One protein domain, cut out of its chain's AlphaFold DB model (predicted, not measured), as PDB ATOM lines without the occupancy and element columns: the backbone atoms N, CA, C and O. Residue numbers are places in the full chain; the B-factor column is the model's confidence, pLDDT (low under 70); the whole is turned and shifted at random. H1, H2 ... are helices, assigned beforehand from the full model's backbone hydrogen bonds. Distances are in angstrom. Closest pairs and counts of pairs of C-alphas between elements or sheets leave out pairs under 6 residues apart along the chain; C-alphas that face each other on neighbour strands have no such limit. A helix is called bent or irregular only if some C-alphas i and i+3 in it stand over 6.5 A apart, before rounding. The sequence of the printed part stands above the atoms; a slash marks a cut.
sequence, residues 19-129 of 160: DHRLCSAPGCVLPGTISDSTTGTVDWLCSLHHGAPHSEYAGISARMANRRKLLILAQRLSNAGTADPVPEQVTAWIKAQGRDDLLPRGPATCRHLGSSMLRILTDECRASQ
ATOM      1  N   ASP A  19      12.684 -26.652 -47.189       65.75
ATOM      2  CA  ASP A  19      13.486 -26.553 -45.980       65.75
ATOM      3  C   ASP A  19      14.149 -27.915 -45.760       65.75
ATOM      4  O   ASP A  19      13.471 -28.896 -45.459       65.75
ATOM      5  N   HIS A  20      15.472 -27.980 -45.924       65.12
ATOM      6  CA  HIS A  20      16.254 -29.209 -45.769       65.12
ATOM      7  C   HIS A  20      16.120 -29.825 -44.368       65.12
ATOM      8  O   HIS A  20      16.536 -30.959 -44.147       65.12
ATOM      9  N   ARG A  21      15.551 -29.088 -43.406       74.38
ATOM     10  CA  ARG A  21      15.265 -29.574 -42.054       74.38
ATOM     11  C   ARG A  21      13.960 -30.359 -41.967       74.38
ATOM     12  O   ARG A  21      13.751 -31.046 -40.970       74.38
ATOM     13  N   LEU A  22      13.089 -30.277 -42.970       83.94
ATOM     14  CA  LEU A  22      11.790 -30.944 -43.012       83.94
ATOM     15  C   LEU A  22      11.773 -32.036 -44.077       83.94
ATOM     16  O   LEU A  22      12.479 -31.974 -45.078       83.94
ATOM     17  N   CYS A  23      10.956 -33.060 -43.842       89.19
ATOM     18  CA  CYS A  23      10.726 -34.083 -44.846       89.19
ATOM     19  C   CYS A  23      10.042 -33.455 -46.069       89.19
ATOM     20  O   CYS A  23       9.030 -32.768 -45.922       89.19
ATOM     21  N   SER A  24      10.553 -33.727 -47.270       89.56
ATOM     22  CA  SER A  24       9.978 -33.226 -48.526       89.56
ATOM     23  C   SER A  24       8.602 -33.825 -48.842       89.56
ATOM     24  O   SER A  24       7.856 -33.272 -49.651       89.56
ATOM     25  N   ALA A  25       8.217 -34.927 -48.184       88.44
ATOM     26  CA  ALA A  25       6.904 -35.532 -48.357       88.44
ATOM     27  C   ALA A  25       5.779 -34.586 -47.877       88.44
ATOM     28  O   ALA A  25       5.771 -34.182 -46.708       88.44
ATOM     29  N   PRO A  26       4.774 -34.278 -48.724       85.19
ATOM     30  CA  PRO A  26       3.705 -33.350 -48.369       85.19
ATOM     31  C   PRO A  26       2.976 -33.743 -47.078       85.19
ATOM     32  O   PRO A  26       2.577 -34.897 -46.880       85.19
ATOM     33  N   GLY A  27       2.804 -32.765 -46.185       83.69
ATOM     34  CA  GLY A  27       2.118 -32.939 -44.901       83.69
ATOM     35  C   GLY A  27       2.880 -33.781 -43.870       83.69
ATOM     36  O   GLY A  27       2.332 -34.064 -42.802       83.69
ATOM     37  N   CYS A  28       4.120 -34.191 -44.155       86.25
ATOM     38  CA  CYS A  28       4.952 -34.877 -43.178       86.25
ATOM     39  C   CYS A  28       5.455 -33.884 -42.122       86.25
ATOM     40  O   CYS A  28       5.962 -32.813 -42.434       86.25
ATOM     41  N   VAL A  29       5.306 -34.249 -40.850       80.75
ATOM     42  CA  VAL A  29       5.698 -33.412 -39.699       80.75
ATOM     43  C   VAL A  29       7.071 -33.780 -39.131       80.75
ATOM     44  O   VAL A  29       7.457 -33.272 -38.082       80.75
ATOM     45  N   LEU A  30       7.771 -34.721 -39.766       84.19
ATOM     46  CA  LEU A  30       9.078 -35.189 -39.319       84.19
ATOM     47  C   LEU A  30      10.207 -34.444 -40.033       84.19
ATOM     48  O   LEU A  30      10.025 -34.015 -41.175       84.19
ATOM     49  N   PRO A  31      11.380 -34.331 -39.386       83.88
ATOM     50  CA  PRO A  31      12.546 -33.772 -40.039       83.88
ATOM     51  C   PRO A  31      12.998 -34.647 -41.211       83.88
ATOM     52  O   PRO A  31      12.889 -35.877 -41.171       83.88
ATOM     53  N   GLY A  32      13.517 -33.993 -42.245       85.38
ATOM     54  CA  GLY A  32      14.227 -34.647 -43.335       85.38
ATOM     55  C   GLY A  32      15.630 -34.986 -42.851       85.38
ATOM     56  O   GLY A  32      16.346 -34.111 -42.373       85.38
ATOM     57  N   THR A  33      16.011 -36.258 -42.901       85.25
ATOM     58  CA  THR A  33      17.303 -36.718 -42.359       85.25
ATOM     59  C   THR A  33      18.091 -37.578 -43.336       85.25
ATOM     60  O   THR A  33      19.250 -37.878 -43.070       85.25
ATOM     61  N   ILE A  34      17.470 -38.001 -44.439       84.00
ATOM     62  CA  ILE A  34      18.063 -38.898 -45.430       84.00
ATOM     63  C   ILE A  34      17.826 -38.297 -46.813       84.00
ATOM     64  O   ILE A  34      16.680 -38.066 -47.190       84.00
ATOM     65  N   SER A  35      18.891 -38.058 -47.569       84.19
ATOM     66  CA  SER A  35      18.826 -37.740 -48.996       84.19
ATOM     67  C   SER A  35      19.519 -38.853 -49.780       84.19
ATOM     68  O   SER A  35      20.583 -39.331 -49.378       84.19
ATOM     69  N   ASP A  36      18.908 -39.304 -50.877       70.12
ATOM     70  CA  ASP A  36      19.544 -40.273 -51.771       70.12
ATOM     71  C   ASP A  36      20.484 -39.533 -52.724       70.12
ATOM     72  O   ASP A  36      20.070 -38.824 -53.641       70.12
ATOM     73  N   SER A  37      21.789 -39.713 -52.517       66.56
ATOM     74  CA  SER A  37      22.819 -39.138 -53.390       66.56
ATOM     75  C   SER A  37      22.805 -39.733 -54.802       66.56
ATOM     76  O   SER A  37      23.354 -39.140 -55.729       66.56
ATOM     77  N   THR A  38      22.171 -40.893 -54.982       65.38
ATOM     78  CA  THR A  38      22.132 -41.653 -56.238       65.38
ATOM     79  C   THR A  38      21.072 -41.158 -57.218       65.38
ATOM     80  O   THR A  38      21.217 -41.370 -58.420       65.38
ATOM     81  N   THR A  39      20.027 -40.480 -56.740       62.47
ATOM     82  CA  THR A  39      18.946 -39.927 -57.573       62.47
ATOM     83  C   THR A  39      19.185 -38.467 -57.954       62.47
ATOM     84  O   THR A  39      18.430 -37.915 -58.752       62.47
ATOM     85  N   GLY A  40      20.219 -37.824 -57.394       59.84
ATOM     86  CA  GLY A  40      20.513 -36.404 -57.617       59.84
ATOM     87  C   GLY A  40      19.432 -35.457 -57.081       59.84
ATOM     88  O   GLY A  40      19.418 -34.278 -57.433       59.84
ATOM     89  N   THR A  41      18.510 -35.957 -56.253       66.81
ATOM     90  CA  THR A  41      17.405 -35.174 -55.696       66.81
ATOM     91  C   THR A  41      17.875 -34.369 -54.489       66.81
ATOM     92  O   THR A  41      18.504 -34.912 -53.585       66.81
ATOM     93  N   VAL A  42      17.503 -33.089 -54.429       72.31
ATOM     94  CA  VAL A  42      17.707 -32.215 -53.250       72.31
ATOM     95  C   VAL A  42      16.724 -32.500 -52.107       72.31
ATOM     96  O   VAL A  42      16.740 -31.821 -51.080       72.31
ATOM     97  N   ASP A  43      15.872 -33.505 -52.290       81.62
ATOM     98  CA  ASP A  43      14.828 -33.893 -51.362       81.62
ATOM     99  C   ASP A  43      15.410 -34.641 -50.164       81.62
ATOM    100  O   ASP A  43      16.049 -35.687 -50.294       81.62
ATOM    101  N   TRP A  44      15.147 -34.106 -48.976       86.62
ATOM    102  CA  TRP A  44      15.436 -34.773 -47.715       86.62
ATOM    103  C   TRP A  44      14.170 -35.452 -47.218       86.62
ATOM    104  O   TRP A  44      13.153 -34.806 -46.982       86.62
ATOM    105  N   LEU A  45      14.226 -36.763 -47.040       88.88
ATOM    106  CA  LEU A  45      13.123 -37.575 -46.549       88.88
ATOM    107  C   LEU A  45      13.368 -37.966 -45.092       88.88
ATOM    108  O   LEU A  45      14.504 -38.084 -44.622       88.88
ATOM    109  N   CYS A  46      12.283 -38.165 -44.347       90.12
ATOM    110  CA  CYS A  46      12.358 -38.812 -43.044       90.12
ATOM    111  C   CYS A  46      12.515 -40.326 -43.226       90.12
ATOM    112  O   CYS A  46      12.267 -40.871 -44.304       90.12
ATOM    113  N   SER A  47      12.849 -41.031 -42.145       88.56
ATOM    114  CA  SER A  47      12.984 -42.489 -42.179       88.56
ATOM    115  C   SER A  47      11.735 -43.195 -42.709       88.56
ATOM    116  O   SER A  47      11.864 -44.226 -43.350       88.56
ATOM    117  N   LEU A  48      10.526 -42.670 -42.486       89.56
ATOM    118  CA  LEU A  48       9.278 -43.303 -42.928       89.56
ATOM    119  C   LEU A  48       9.001 -43.179 -44.429       89.56
ATOM    120  O   LEU A  48       8.412 -44.098 -44.990       89.56
ATOM    121  N   HIS A  49       9.400 -42.067 -45.046       90.94
ATOM    122  CA  HIS A  49       9.174 -41.799 -46.468       90.94
ATOM    123  C   HIS A  49      10.352 -42.221 -47.347       90.94
ATOM    124  O   HIS A  49      10.146 -42.522 -48.518       90.94
ATOM    125  N   HIS A  50      11.565 -42.284 -46.792       89.50
ATOM    126  CA  HIS A  50      12.727 -42.812 -47.505       89.50
ATOM    127  C   HIS A  50      12.486 -44.266 -47.949       89.50
ATOM    128  O   HIS A  50      12.055 -45.105 -47.154       89.50
ATOM    129  N   GLY A  51      12.715 -44.541 -49.237       84.69
ATOM    130  CA  GLY A  51      12.488 -45.848 -49.864       84.69
ATOM    131  C   GLY A  51      11.033 -46.174 -50.231       84.69
ATOM    132  O   GLY A  51      10.792 -47.210 -50.851       84.69
ATOM    133  N   ALA A  52      10.059 -45.323 -49.888       87.81
ATOM    134  CA  ALA A  52       8.677 -45.495 -50.333       87.81
ATOM    135  C   ALA A  52       8.467 -44.880 -51.733       87.81
ATOM    136  O   ALA A  52       9.095 -43.874 -52.067       87.81
ATOM    137  N   PRO A  53       7.569 -45.428 -52.570       86.69
ATOM    138  CA  PRO A  53       7.204 -44.779 -53.824       86.69
ATOM    139  C   PRO A  53       6.442 -43.474 -53.544       86.69
ATOM    140  O   PRO A  53       5.611 -43.410 -52.636       86.69
ATOM    141  N   HIS A  54       6.671 -42.438 -54.360       85.31
ATOM    142  CA  HIS A  54       6.064 -41.117 -54.147       85.31
ATOM    143  C   HIS A  54       4.522 -41.170 -54.071       85.31
ATOM    144  O   HIS A  54       3.915 -40.452 -53.272       85.31
ATOM    145  N   SER A  55       3.886 -42.072 -54.826       85.81
ATOM    146  CA  SER A  55       2.435 -42.307 -54.792       85.81
ATOM    147  C   SER A  55       1.898 -42.710 -53.411       85.81
ATOM    148  O   SER A  55       0.726 -42.478 -53.122       85.81
ATOM    149  N   GLU A  56       2.732 -43.265 -52.530       88.62
ATOM    150  CA  GLU A  56       2.337 -43.675 -51.179       88.62
ATOM    151  C   GLU A  56       2.567 -42.586 -50.119       88.62
ATOM    152  O   GLU A  56       2.058 -42.710 -49.001       88.62
ATOM    153  N   TYR A  57       3.265 -41.493 -50.450       90.50
ATOM    154  CA  TYR A  57       3.671 -40.471 -49.475       90.50
ATOM    155  C   TYR A  57       2.493 -39.859 -48.725       90.50
ATOM    156  O   TYR A  57       2.534 -39.764 -47.497       90.50
ATOM    157  N   ALA A  58       1.428 -39.495 -49.443       89.88
ATOM    158  CA  ALA A  58       0.223 -38.933 -48.839       89.88
ATOM    159  C   ALA A  58      -0.445 -39.931 -47.876       89.88
ATOM    160  O   ALA A  58      -0.861 -39.560 -46.777       89.88
ATOM    161  N   GLY A  59      -0.490 -41.213 -48.251       90.62
ATOM    162  CA  GLY A  59      -1.028 -42.277 -47.407       90.62
ATOM    163  C   GLY A  59      -0.209 -42.479 -46.132       90.62
ATOM    164  O   GLY A  59      -0.784 -42.597 -45.047       90.62
ATOM    165  N   ILE A  60       1.122 -42.478 -46.248       91.62
ATOM    166  CA  ILE A  60       2.042 -42.575 -45.105       91.62
ATOM    167  C   ILE A  60       1.842 -41.371 -44.173       91.62
ATOM    168  O   ILE A  60       1.569 -41.563 -42.986       91.62
ATOM    169  N   SER A  61       1.876 -40.143 -44.704       91.94
ATOM    170  CA  SER A  61       1.683 -38.908 -43.929       91.94
ATOM    171  C   SER A  61       0.334 -38.890 -43.199       91.94
ATOM    172  O   SER A  61       0.276 -38.562 -42.012       91.94
ATOM    173  N   ALA A  62      -0.750 -39.314 -43.857       90.94
ATOM    174  CA  ALA A  62      -2.072 -39.398 -43.236       90.94
ATOM    175  C   ALA A  62      -2.113 -40.422 -42.086       90.94
ATOM    176  O   ALA A  62      -2.650 -40.142 -41.011       90.94
ATOM    177  N   ARG A  63      -1.505 -41.604 -42.266       91.44
ATOM    178  CA  ARG A  63      -1.422 -42.618 -41.199       91.44
ATOM    179  C   ARG A  63      -0.591 -42.136 -40.014       91.44
ATOM    180  O   ARG A  63      -0.996 -42.391 -38.877       91.44
ATOM    181  N   MET A  64       0.501 -41.415 -40.268       91.12
ATOM    182  CA  MET A  64       1.307 -40.776 -39.225       91.12
ATOM    183  C   MET A  64       0.499 -39.734 -38.449       91.12
ATOM    184  O   MET A  64       0.517 -39.748 -37.219       91.12
ATOM    185  N   ALA A  65      -0.247 -38.869 -39.144       89.75
ATOM    186  CA  ALA A  65      -1.095 -37.861 -38.511       89.75
ATOM    187  C   ALA A  65      -2.151 -38.503 -37.595       89.75
ATOM    188  O   ALA A  65      -2.270 -38.120 -36.429       89.75
ATOM    189  N   ASN A  66      -2.829 -39.551 -38.073       90.00
ATOM    190  CA  ASN A  66      -3.822 -40.300 -37.293       90.00
ATOM    191  C   ASN A  66      -3.221 -40.980 -36.050       90.00
ATOM    192  O   ASN A  66      -3.888 -41.115 -35.027       90.00
ATOM    193  N   ARG A  67      -1.949 -41.389 -36.113       91.31
ATOM    194  CA  ARG A  67      -1.237 -42.089 -35.025       91.31
ATOM    195  C   ARG A  67      -0.339 -41.176 -34.197       91.31
ATOM    196  O   ARG A  67       0.387 -41.662 -33.329       91.31
ATOM    197  N   ARG A  68      -0.384 -39.858 -34.414       90.44
ATOM    198  CA  ARG A  68       0.576 -38.902 -33.836       90.44
ATOM    199  C   ARG A  68       0.713 -39.030 -32.319       90.44
ATOM    200  O   ARG A  68       1.828 -39.038 -31.812       90.44
ATOM    201  N   LYS A  69      -0.403 -39.159 -31.593       92.00
ATOM    202  CA  LYS A  69      -0.387 -39.289 -30.125       92.00
ATOM    203  C   LYS A  69       0.348 -40.556 -29.667       92.00
ATOM    204  O   LYS A  69       1.150 -40.489 -28.742       92.00
ATOM    205  N   LEU A  70       0.118 -41.681 -30.347       94.44
ATOM    206  CA  LEU A  70       0.773 -42.961 -30.058       94.44
ATOM    207  C   LEU A  70       2.269 -42.913 -30.384       94.44
ATOM    208  O   LEU A  70       3.072 -43.381 -29.586       94.44
ATOM    209  N   LEU A  71       2.647 -42.292 -31.505       92.12
ATOM    210  CA  LEU A  71       4.052 -42.099 -31.883       92.12
ATOM    211  C   LEU A  71       4.802 -41.226 -30.864       92.12
ATOM    212  O   LEU A  71       5.907 -41.575 -30.453       92.12
ATOM    213  N   ILE A  72       4.190 -40.128 -30.404       90.88
ATOM    214  CA  ILE A  72       4.774 -39.260 -29.368       90.88
ATOM    215  C   ILE A  72       4.960 -40.029 -28.058       90.88
ATOM    216  O   ILE A  72       6.019 -39.934 -27.438       90.88
ATOM    217  N   LEU A  73       3.949 -40.795 -27.634       93.19
ATOM    218  CA  LEU A  73       4.052 -41.632 -26.441       93.19
ATOM    219  C   LEU A  73       5.182 -42.658 -26.588       93.19
ATOM    220  O   LEU A  73       6.031 -42.750 -25.707       93.19
ATOM    221  N   ALA A  74       5.226 -43.376 -27.710       94.00
ATOM    222  CA  ALA A  74       6.232 -44.395 -27.980       94.00
ATOM    223  C   ALA A  74       7.660 -43.822 -27.935       94.00
ATOM    224  O   ALA A  74       8.533 -44.414 -27.305       94.00
ATOM    225  N   GLN A  75       7.873 -42.629 -28.503       91.00
ATOM    226  CA  GLN A  75       9.158 -41.924 -28.455       91.00
ATOM    227  C   GLN A  75       9.552 -41.491 -27.035       91.00
ATOM    228  O   GLN A  75      10.721 -41.561 -26.656       91.00
ATOM    229  N   ARG A  76       8.589 -41.023 -26.230       92.31
ATOM    230  CA  ARG A  76       8.846 -40.664 -24.826       92.31
ATOM    231  C   ARG A  76       9.226 -41.896 -24.012       92.31
ATOM    232  O   ARG A  76      10.207 -41.861 -23.279       92.31
ATOM    233  N   LEU A  77       8.485 -42.986 -24.193       92.12
ATOM    234  CA  LEU A  77       8.739 -44.258 -23.527       92.12
ATOM    235  C   LEU A  77      10.089 -44.861 -23.939       92.12
ATOM    236  O   LEU A  77      10.830 -45.312 -23.072       92.12
ATOM    237  N   SER A  78      10.463 -44.807 -25.223       92.56
ATOM    238  CA  SER A  78      11.761 -45.319 -25.695       92.56
ATOM    239  C   SER A  78      12.951 -44.548 -25.117       92.56
ATOM    240  O   SER A  78      14.040 -45.104 -24.984       92.56
ATOM    241  N   ASN A  79      12.738 -43.279 -24.761       89.62
ATOM    242  CA  ASN A  79      13.747 -42.407 -24.161       89.62
ATOM    243  C   ASN A  79      13.757 -42.454 -22.621       89.62
ATOM    244  O   ASN A  79      14.615 -41.817 -22.013       89.62
ATOM    245  N   ALA A  80      12.848 -43.204 -21.990       90.44
ATOM    246  CA  ALA A  80      12.826 -43.393 -20.541       90.44
ATOM    247  C   ALA A  80      14.038 -44.205 -20.037       90.44
ATOM    248  O   ALA A  80      14.818 -44.779 -20.825       90.44
ATOM    249  N   GLY A  81      14.193 -44.273 -18.711       86.81
ATOM    250  CA  GLY A  81      15.191 -45.109 -18.058       86.81
ATOM    251  C   GLY A  81      15.025 -46.579 -18.443       86.81
ATOM    252  O   GLY A  81      13.929 -47.070 -18.723       86.81
ATOM    253  N   THR A  82      16.140 -47.304 -18.513       84.06
ATOM    254  CA  THR A  82      16.166 -48.696 -18.991       84.06
ATOM    255  C   THR A  82      15.397 -49.656 -18.086       84.06
ATOM    256  O   THR A  82      14.851 -50.634 -18.594       84.06
ATOM    257  N   ALA A  83      15.331 -49.362 -16.786       88.75
ATOM    258  CA  ALA A  83      14.666 -50.169 -15.765       88.75
ATOM    259  C   ALA A  83      13.313 -49.596 -15.304       88.75
ATOM    260  O   ALA A  83      12.667 -50.198 -14.448       88.75
ATOM    261  N   ASP A  84      12.871 -48.464 -15.860       89.00
ATOM    262  CA  ASP A  84      11.642 -47.812 -15.408       89.00
ATOM    263  C   ASP A  84      10.426 -48.690 -15.743       89.00
ATOM    264  O   ASP A  84      10.236 -49.054 -16.914       89.00
ATOM    265  N   PRO A  85       9.583 -49.039 -14.755       91.75
ATOM    266  CA  PRO A  85       8.376 -49.812 -15.008       91.75
ATOM    267  C   PRO A  85       7.370 -48.980 -15.807       91.75
ATOM    268  O   PRO A  85       7.341 -47.754 -15.705       91.75
ATOM    269  N   VAL A  86       6.528 -49.643 -16.602       90.62
ATOM    270  CA  VAL A  86       5.436 -48.972 -17.324       90.62
ATOM    271  C   VAL A  86       4.357 -48.536 -16.323       90.62
ATOM    272  O   VAL A  86       3.791 -49.402 -15.654       90.62
ATOM    273  N   PRO A  87       4.021 -47.234 -16.223       90.19
ATOM    274  CA  PRO A  87       2.942 -46.777 -15.353       90.19
ATOM    275  C   PRO A  87       1.587 -47.337 -15.792       90.19
ATOM    276  O   PRO A  87       1.281 -47.391 -16.985       90.19
ATOM    277  N   GLU A  88       0.724 -47.684 -14.837       90.69
ATOM    278  CA  GLU A  88      -0.610 -48.223 -15.131       90.69
ATOM    279  C   GLU A  88      -1.464 -47.251 -15.961       90.69
ATOM    280  O   GLU A  88      -2.210 -47.670 -16.846       90.69
ATOM    281  N   GLN A  89      -1.282 -45.941 -15.763       92.19
ATOM    282  CA  GLN A  89      -1.968 -44.898 -16.527       92.19
ATOM    283  C   GLN A  89      -1.616 -44.951 -18.019       92.19
ATOM    284  O   GLN A  89      -2.477 -44.694 -18.859       92.19
ATOM    285  N   VAL A  90      -0.373 -45.309 -18.364       93.19
ATOM    286  CA  VAL A  90       0.056 -45.484 -19.761       93.19
ATOM    287  C   VAL A  90      -0.673 -46.671 -20.375       93.19
ATOM    288  O   VAL A  90      -1.228 -46.553 -21.466       93.19
ATOM    289  N   THR A  91      -0.732 -47.787 -19.647       93.12
ATOM    290  CA  THR A  91      -1.468 -48.980 -20.071       93.12
ATOM    291  C   THR A  91      -2.941 -48.653 -20.293       93.12
ATOM    292  O   THR A  91      -3.452 -48.888 -21.385       93.12
ATOM    293  N   ALA A  92      -3.612 -48.048 -19.309       93.31
ATOM    294  CA  ALA A  92      -5.019 -47.660 -19.407       93.31
ATOM    295  C   ALA A  92      -5.282 -46.706 -20.583       93.31
ATOM    296  O   ALA A  92      -6.256 -46.880 -21.317       93.31
ATOM    297  N   TRP A  93      -4.390 -45.739 -20.810       95.38
ATOM    298  CA  TRP A  93      -4.508 -44.806 -21.927       95.38
ATOM    299  C   TRP A  93      -4.385 -45.507 -23.285       95.38
ATOM    300  O   TRP A  93      -5.183 -45.230 -24.179       95.38
ATOM    301  N   ILE A  94      -3.447 -46.451 -23.444       94.31
ATOM    302  CA  ILE A  94      -3.296 -47.240 -24.681       94.31
ATOM    303  C   ILE A  94      -4.565 -48.060 -24.963       94.31
ATOM    304  O   ILE A  94      -5.055 -48.051 -26.097       94.31
ATOM    305  N   LYS A  95      -5.152 -48.693 -23.937       94.06
ATOM    306  CA  LYS A  95      -6.435 -49.408 -24.072       94.06
ATOM    307  C   LYS A  95      -7.570 -48.475 -24.483       94.06
ATOM    308  O   LYS A  95      -8.355 -48.805 -25.363       94.06
ATOM    309  N   ALA A  96      -7.624 -47.274 -23.907       94.38
ATOM    310  CA  ALA A  96      -8.624 -46.266 -24.264       94.38
ATOM    311  C   ALA A  96      -8.492 -45.767 -25.716       94.38
ATOM    312  O   ALA A  96      -9.467 -45.287 -26.287       94.38
ATOM    313  N   GLN A  97      -7.312 -45.894 -26.334       91.81
ATOM    314  CA  GLN A  97      -7.129 -45.658 -27.773       91.81
ATOM    315  C   GLN A  97      -7.529 -46.868 -28.643       91.81
ATOM    316  O   GLN A  97      -7.351 -46.818 -29.859       91.81
ATOM    317  N   GLY A  98      -8.032 -47.959 -28.050       93.75
ATOM    318  CA  GLY A  98      -8.379 -49.199 -28.750       93.75
ATOM    319  C   GLY A  98      -7.161 -49.964 -29.273       93.75
ATOM    320  O   GLY A  98      -7.262 -50.652 -30.286       93.75
ATOM    321  N   ARG A  99      -5.993 -49.789 -28.637       94.56
ATOM    322  CA  ARG A  99      -4.703 -50.330 -29.094       94.56
ATOM    323  C   ARG A  99      -4.088 -51.321 -28.111       94.56
ATOM    324  O   ARG A  99      -2.891 -51.274 -27.831       94.56
ATOM    325  N   ASP A 100      -4.902 -52.231 -27.582       94.06
ATOM    326  CA  ASP A 100      -4.437 -53.315 -26.705       94.06
ATOM    327  C   ASP A 100      -3.332 -54.171 -27.350       94.06
ATOM    328  O   ASP A 100      -2.491 -54.731 -26.651       94.06
ATOM    329  N   ASP A 101      -3.290 -54.224 -28.684       93.44
ATOM    330  CA  ASP A 101      -2.265 -54.910 -29.475       93.44
ATOM    331  C   ASP A 101      -0.844 -54.356 -29.267       93.44
ATOM    332  O   ASP A 101       0.133 -55.074 -29.487       93.44
ATOM    333  N   LEU A 102      -0.721 -53.101 -28.823       93.69
ATOM    334  CA  LEU A 102       0.560 -52.453 -28.533       93.69
ATOM    335  C   LEU A 102       1.112 -52.800 -27.148       93.69
ATOM    336  O   LEU A 102       2.277 -52.508 -26.865       93.69
ATOM    337  N   LEU A 103       0.290 -53.380 -26.271       93.81
ATOM    338  CA  LEU A 103       0.700 -53.709 -24.915       93.81
ATOM    339  C   LEU A 103       1.588 -54.962 -24.892       93.81
ATOM    340  O   LEU A 103       1.406 -55.893 -25.681       93.81
ATOM    341  N   PRO A 104       2.566 -55.013 -23.975       87.81
ATOM    342  CA  PRO A 104       3.457 -56.151 -23.873       87.81
ATOM    343  C   PRO A 104       2.691 -57.348 -23.297       87.81
ATOM    344  O   PRO A 104       1.864 -57.208 -22.398       87.81
ATOM    345  N   ARG A 105       2.998 -58.556 -23.779       86.62
ATOM    346  CA  ARG A 105       2.386 -59.805 -23.279       86.62
ATOM    347  C   ARG A 105       2.927 -60.253 -21.911       86.62
ATOM    348  O   ARG A 105       2.529 -61.299 -21.414       86.62
ATOM    349  N   GLY A 106       3.850 -59.496 -21.327       83.56
ATOM    350  CA  GLY A 106       4.531 -59.808 -20.075       83.56
ATOM    351  C   GLY A 106       5.163 -58.558 -19.456       83.56
ATOM    352  O   GLY A 106       4.968 -57.458 -19.981       83.56
ATOM    353  N   PRO A 107       5.911 -58.705 -18.348       79.81
ATOM    354  CA  PRO A 107       6.565 -57.581 -17.692       79.81
ATOM    355  C   PRO A 107       7.530 -56.896 -18.662       79.81
ATOM    356  O   PRO A 107       8.396 -57.531 -19.261       79.81
ATOM    357  N   ALA A 108       7.361 -55.588 -18.817       86.69
ATOM    358  CA  ALA A 108       8.160 -54.766 -19.706       86.69
ATOM    359  C   ALA A 108       8.506 -53.445 -19.031       86.69
ATOM    360  O   ALA A 108       7.750 -52.927 -18.206       86.69
ATOM    361  N   THR A 109       9.640 -52.884 -19.428       94.00
ATOM    362  CA  THR A 109      10.039 -51.530 -19.045       94.00
ATOM    363  C   THR A 109       9.460 -50.513 -20.020       94.00
ATOM    364  O   THR A 109       9.109 -50.856 -21.156       94.00
ATOM    365  N   CYS A 110       9.389 -49.246 -19.605       93.25
ATOM    366  CA  CYS A 110       8.996 -48.132 -20.470       93.25
ATOM    367  C   CYS A 110       9.771 -48.159 -21.788       93.25
ATOM    368  O   CYS A 110       9.171 -48.105 -22.860       93.25
ATOM    369  N   ARG A 111      11.094 -48.338 -21.716       93.69
ATOM    370  CA  ARG A 111      11.948 -48.405 -22.904       93.69
ATOM    371  C   ARG A 111      11.558 -49.547 -23.836       93.69
ATOM    372  O   ARG A 111      11.412 -49.318 -25.035       93.69
ATOM    373  N   HIS A 112      11.354 -50.753 -23.301       94.12
ATOM    374  CA  HIS A 112      10.938 -51.902 -24.106       94.12
ATOM    375  C   HIS A 112       9.587 -51.658 -24.790       94.12
ATOM    376  O   HIS A 112       9.453 -51.888 -25.995       94.12
ATOM    377  N   LEU A 113       8.608 -51.140 -24.042       94.75
ATOM    378  CA  LEU A 113       7.295 -50.799 -24.580       94.75
ATOM    379  C   LEU A 113       7.403 -49.747 -25.691       94.75
ATOM    380  O   LEU A 113       6.890 -49.960 -26.786       94.75
ATOM    381  N   GLY A 114       8.123 -48.652 -25.442       93.81
ATOM    382  CA  GLY A 114       8.316 -47.577 -26.412       93.81
ATOM    383  C   GLY A 114       8.973 -48.057 -27.704       93.81
ATOM    384  O   GLY A 114       8.465 -47.781 -28.789       93.81
ATOM    385  N   SER A 115      10.049 -48.843 -27.609       93.88
ATOM    386  CA  SER A 115      10.710 -49.425 -28.783       93.88
ATOM    387  C   SER A 115       9.796 -50.381 -29.559       93.88
ATOM    388  O   SER A 115       9.767 -50.331 -30.791       93.88
ATOM    389  N   SER A 116       9.020 -51.223 -28.866       95.12
ATOM    390  CA  SER A 116       8.059 -52.128 -29.512       95.12
ATOM    391  C   SER A 116       6.953 -51.356 -30.237       95.12
ATOM    392  O   SER A 116       6.677 -51.618 -31.409       95.12
ATOM    393  N   MET A 117       6.382 -50.347 -29.574       95.19
ATOM    394  CA  MET A 117       5.376 -49.461 -30.156       95.19
ATOM    395  C   MET A 117       5.911 -48.726 -31.383       95.19
ATOM    396  O   MET A 117       5.237 -48.706 -32.409       95.19
ATOM    397  N   LEU A 118       7.114 -48.143 -31.308       93.88
ATOM    398  CA  LEU A 118       7.719 -47.442 -32.443       93.88
ATOM    399  C   LEU A 118       7.855 -48.369 -33.647       93.88
ATOM    400  O   LEU A 118       7.482 -47.968 -34.746       93.88
ATOM    401  N   ARG A 119       8.322 -49.606 -33.446       93.19
ATOM    402  CA  ARG A 119       8.428 -50.598 -34.522       93.19
ATOM    403  C   ARG A 119       7.067 -50.865 -35.171       93.19
ATOM    404  O   ARG A 119       6.918 -50.640 -36.366       93.19
ATOM    405  N   ILE A 120       6.066 -51.254 -34.377       94.12
ATOM    406  CA  ILE A 120       4.723 -51.599 -34.878       94.12
ATOM    407  C   ILE A 120       4.081 -50.409 -35.605       94.12
ATOM    408  O   ILE A 120       3.592 -50.545 -36.725       94.12
ATOM    409  N   LEU A 121       4.112 -49.221 -34.998       93.44
ATOM    410  CA  LEU A 121       3.484 -48.026 -35.564       93.44
ATOM    411  C   LEU A 121       4.189 -47.553 -36.840       93.44
ATOM    412  O   LEU A 121       3.522 -47.082 -37.761       93.44
ATOM    413  N   THR A 122       5.515 -47.680 -36.908       91.75
ATOM    414  CA  THR A 122       6.308 -47.354 -38.105       91.75
ATOM    415  C   THR A 122       5.966 -48.310 -39.246       91.75
ATOM    416  O   THR A 122       5.703 -47.856 -40.363       91.75
ATOM    417  N   ASP A 123       5.877 -49.612 -38.958       91.44
ATOM    418  CA  ASP A 123       5.488 -50.635 -39.935       91.44
ATOM    419  C   ASP A 123       4.060 -50.395 -40.457       91.44
ATOM    420  O   ASP A 123       3.817 -50.427 -41.664       91.44
ATOM    421  N   GLU A 124       3.115 -50.058 -39.574       92.06
ATOM    422  CA  GLU A 124       1.749 -49.681 -39.963       92.06
ATOM    423  C   GLU A 124       1.696 -48.422 -40.830       92.06
ATOM    424  O   GLU A 124       0.884 -48.334 -41.754       92.06
ATOM    425  N   CYS A 125       2.538 -47.426 -40.543       91.25
ATOM    426  CA  CYS A 125       2.599 -46.216 -41.357       91.25
ATOM    427  C   CYS A 125       3.110 -46.530 -42.766       91.25
ATOM    428  O   CYS A 125       2.582 -45.967 -43.727       91.25
ATOM    429  N   ARG A 126       4.055 -47.464 -42.908       87.69
ATOM    430  CA  ARG A 126       4.617 -47.890 -44.201       87.69
ATOM    431  C   ARG A 126       3.779 -48.927 -44.949       87.69
ATOM    432  O   ARG A 126       4.025 -49.152 -46.126       87.69
ATOM    433  N   ALA A 127       2.801 -49.562 -44.308       84.12
ATOM    434  CA  ALA A 127       1.975 -50.566 -44.970       84.12
ATOM    435  C   ALA A 127       1.241 -49.972 -46.191       84.12
ATOM    436  O   ALA A 127       0.490 -48.999 -46.068       84.12
ATOM    437  N   SER A 128       1.447 -50.578 -47.367       65.81
ATOM    438  CA  SER A 128       0.800 -50.156 -48.613       65.81
ATOM    439  C   SER A 128      -0.726 -50.246 -48.502       65.81
ATOM    440  O   SER A 128      -1.277 -51.228 -47.989       65.81
ATOM    441  N   GLN A 129      -1.431 -49.229 -49.014       57.56
ATOM    442  CA  GLN A 129      -2.900 -49.171 -48.998       57.56
ATOM    443  C   GLN A 129      -3.560 -50.307 -49.797       57.56
ATOM    444  O   GLN A 129      -4.737 -50.583 -49.568       57.56
TER     445      GLN A 129
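AT A GLANCE: This is residues 19 to 129 of the 160 residues of the protein "Putative phage protein" of Bordetella avium (strain 197N) (UniProt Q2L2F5). An elongated helical body has H4, its longest helix, packed on H2 in the middle; H1 meets H4 near Cys 125 toward one end, and H3 lies near H2 toward the other. A long stretch with no named element, residues 19 to 53, loops at the H1 end, and residues 97 to 109 loop at the H3 end. The printed part has 111 residues, with four named helices in the order H1, H2, H3, H4 and no named strand; the class is all helix, though named elements hold only 50 residues. It is only just compact, close to loose, with a radius of gyration of the C-alphas of 15.7 A and spans of 48 by 28 by 20 A.

IN THESE COORDINATES: The printed part begins at Asp 19, C-alpha (13.486, -26.553, -45.980). H1, residues 54 to 66, begins at C-alpha 54 (6.064, -41.117, -54.147) and is 19.6 A long; it is irregular, with C-alphas 55 and 58 7.2 A apart. H2 is residues 68 to 78, 15.2 A, and H3 residues 88 to 96, 12.3 A. H4, residues 110 to 126, is 24.1 A long and ends at C-alpha 126 (4.617, -47.890, -44.201).

HOW THE PARTS SIT: H2 and H4 touch, closest at the C-alphas of Ala 74 and Gly 114, 4.1 A, and run opposite ways at a tilt of 38 degrees, only just steep. H1 touches H4 with residues 60 to 64 alone, closest at the C-alphas of Ile 60 and Cys 125, 5.3 A. H3 is close to H2 but not clearly touching, the C-alphas of Leu 70 and Ile 94 being 8.0 A apart. H1 and H3 are apart. Every O i to N i+4 pair is within hydrogen-bond range in H2, H3 and H4; in H1, 7 of 9 are.

THE WHOLE: The C-alphas of Gly 40 and Glu 88, the two farthest apart, are 48.9 A apart. The printed part has no cut; the link from H3 to H4 is long. Mean pLDDT of the printed part is 87.5, with residues 19 to 20, 37 to 41 and 128 to 129 under 70.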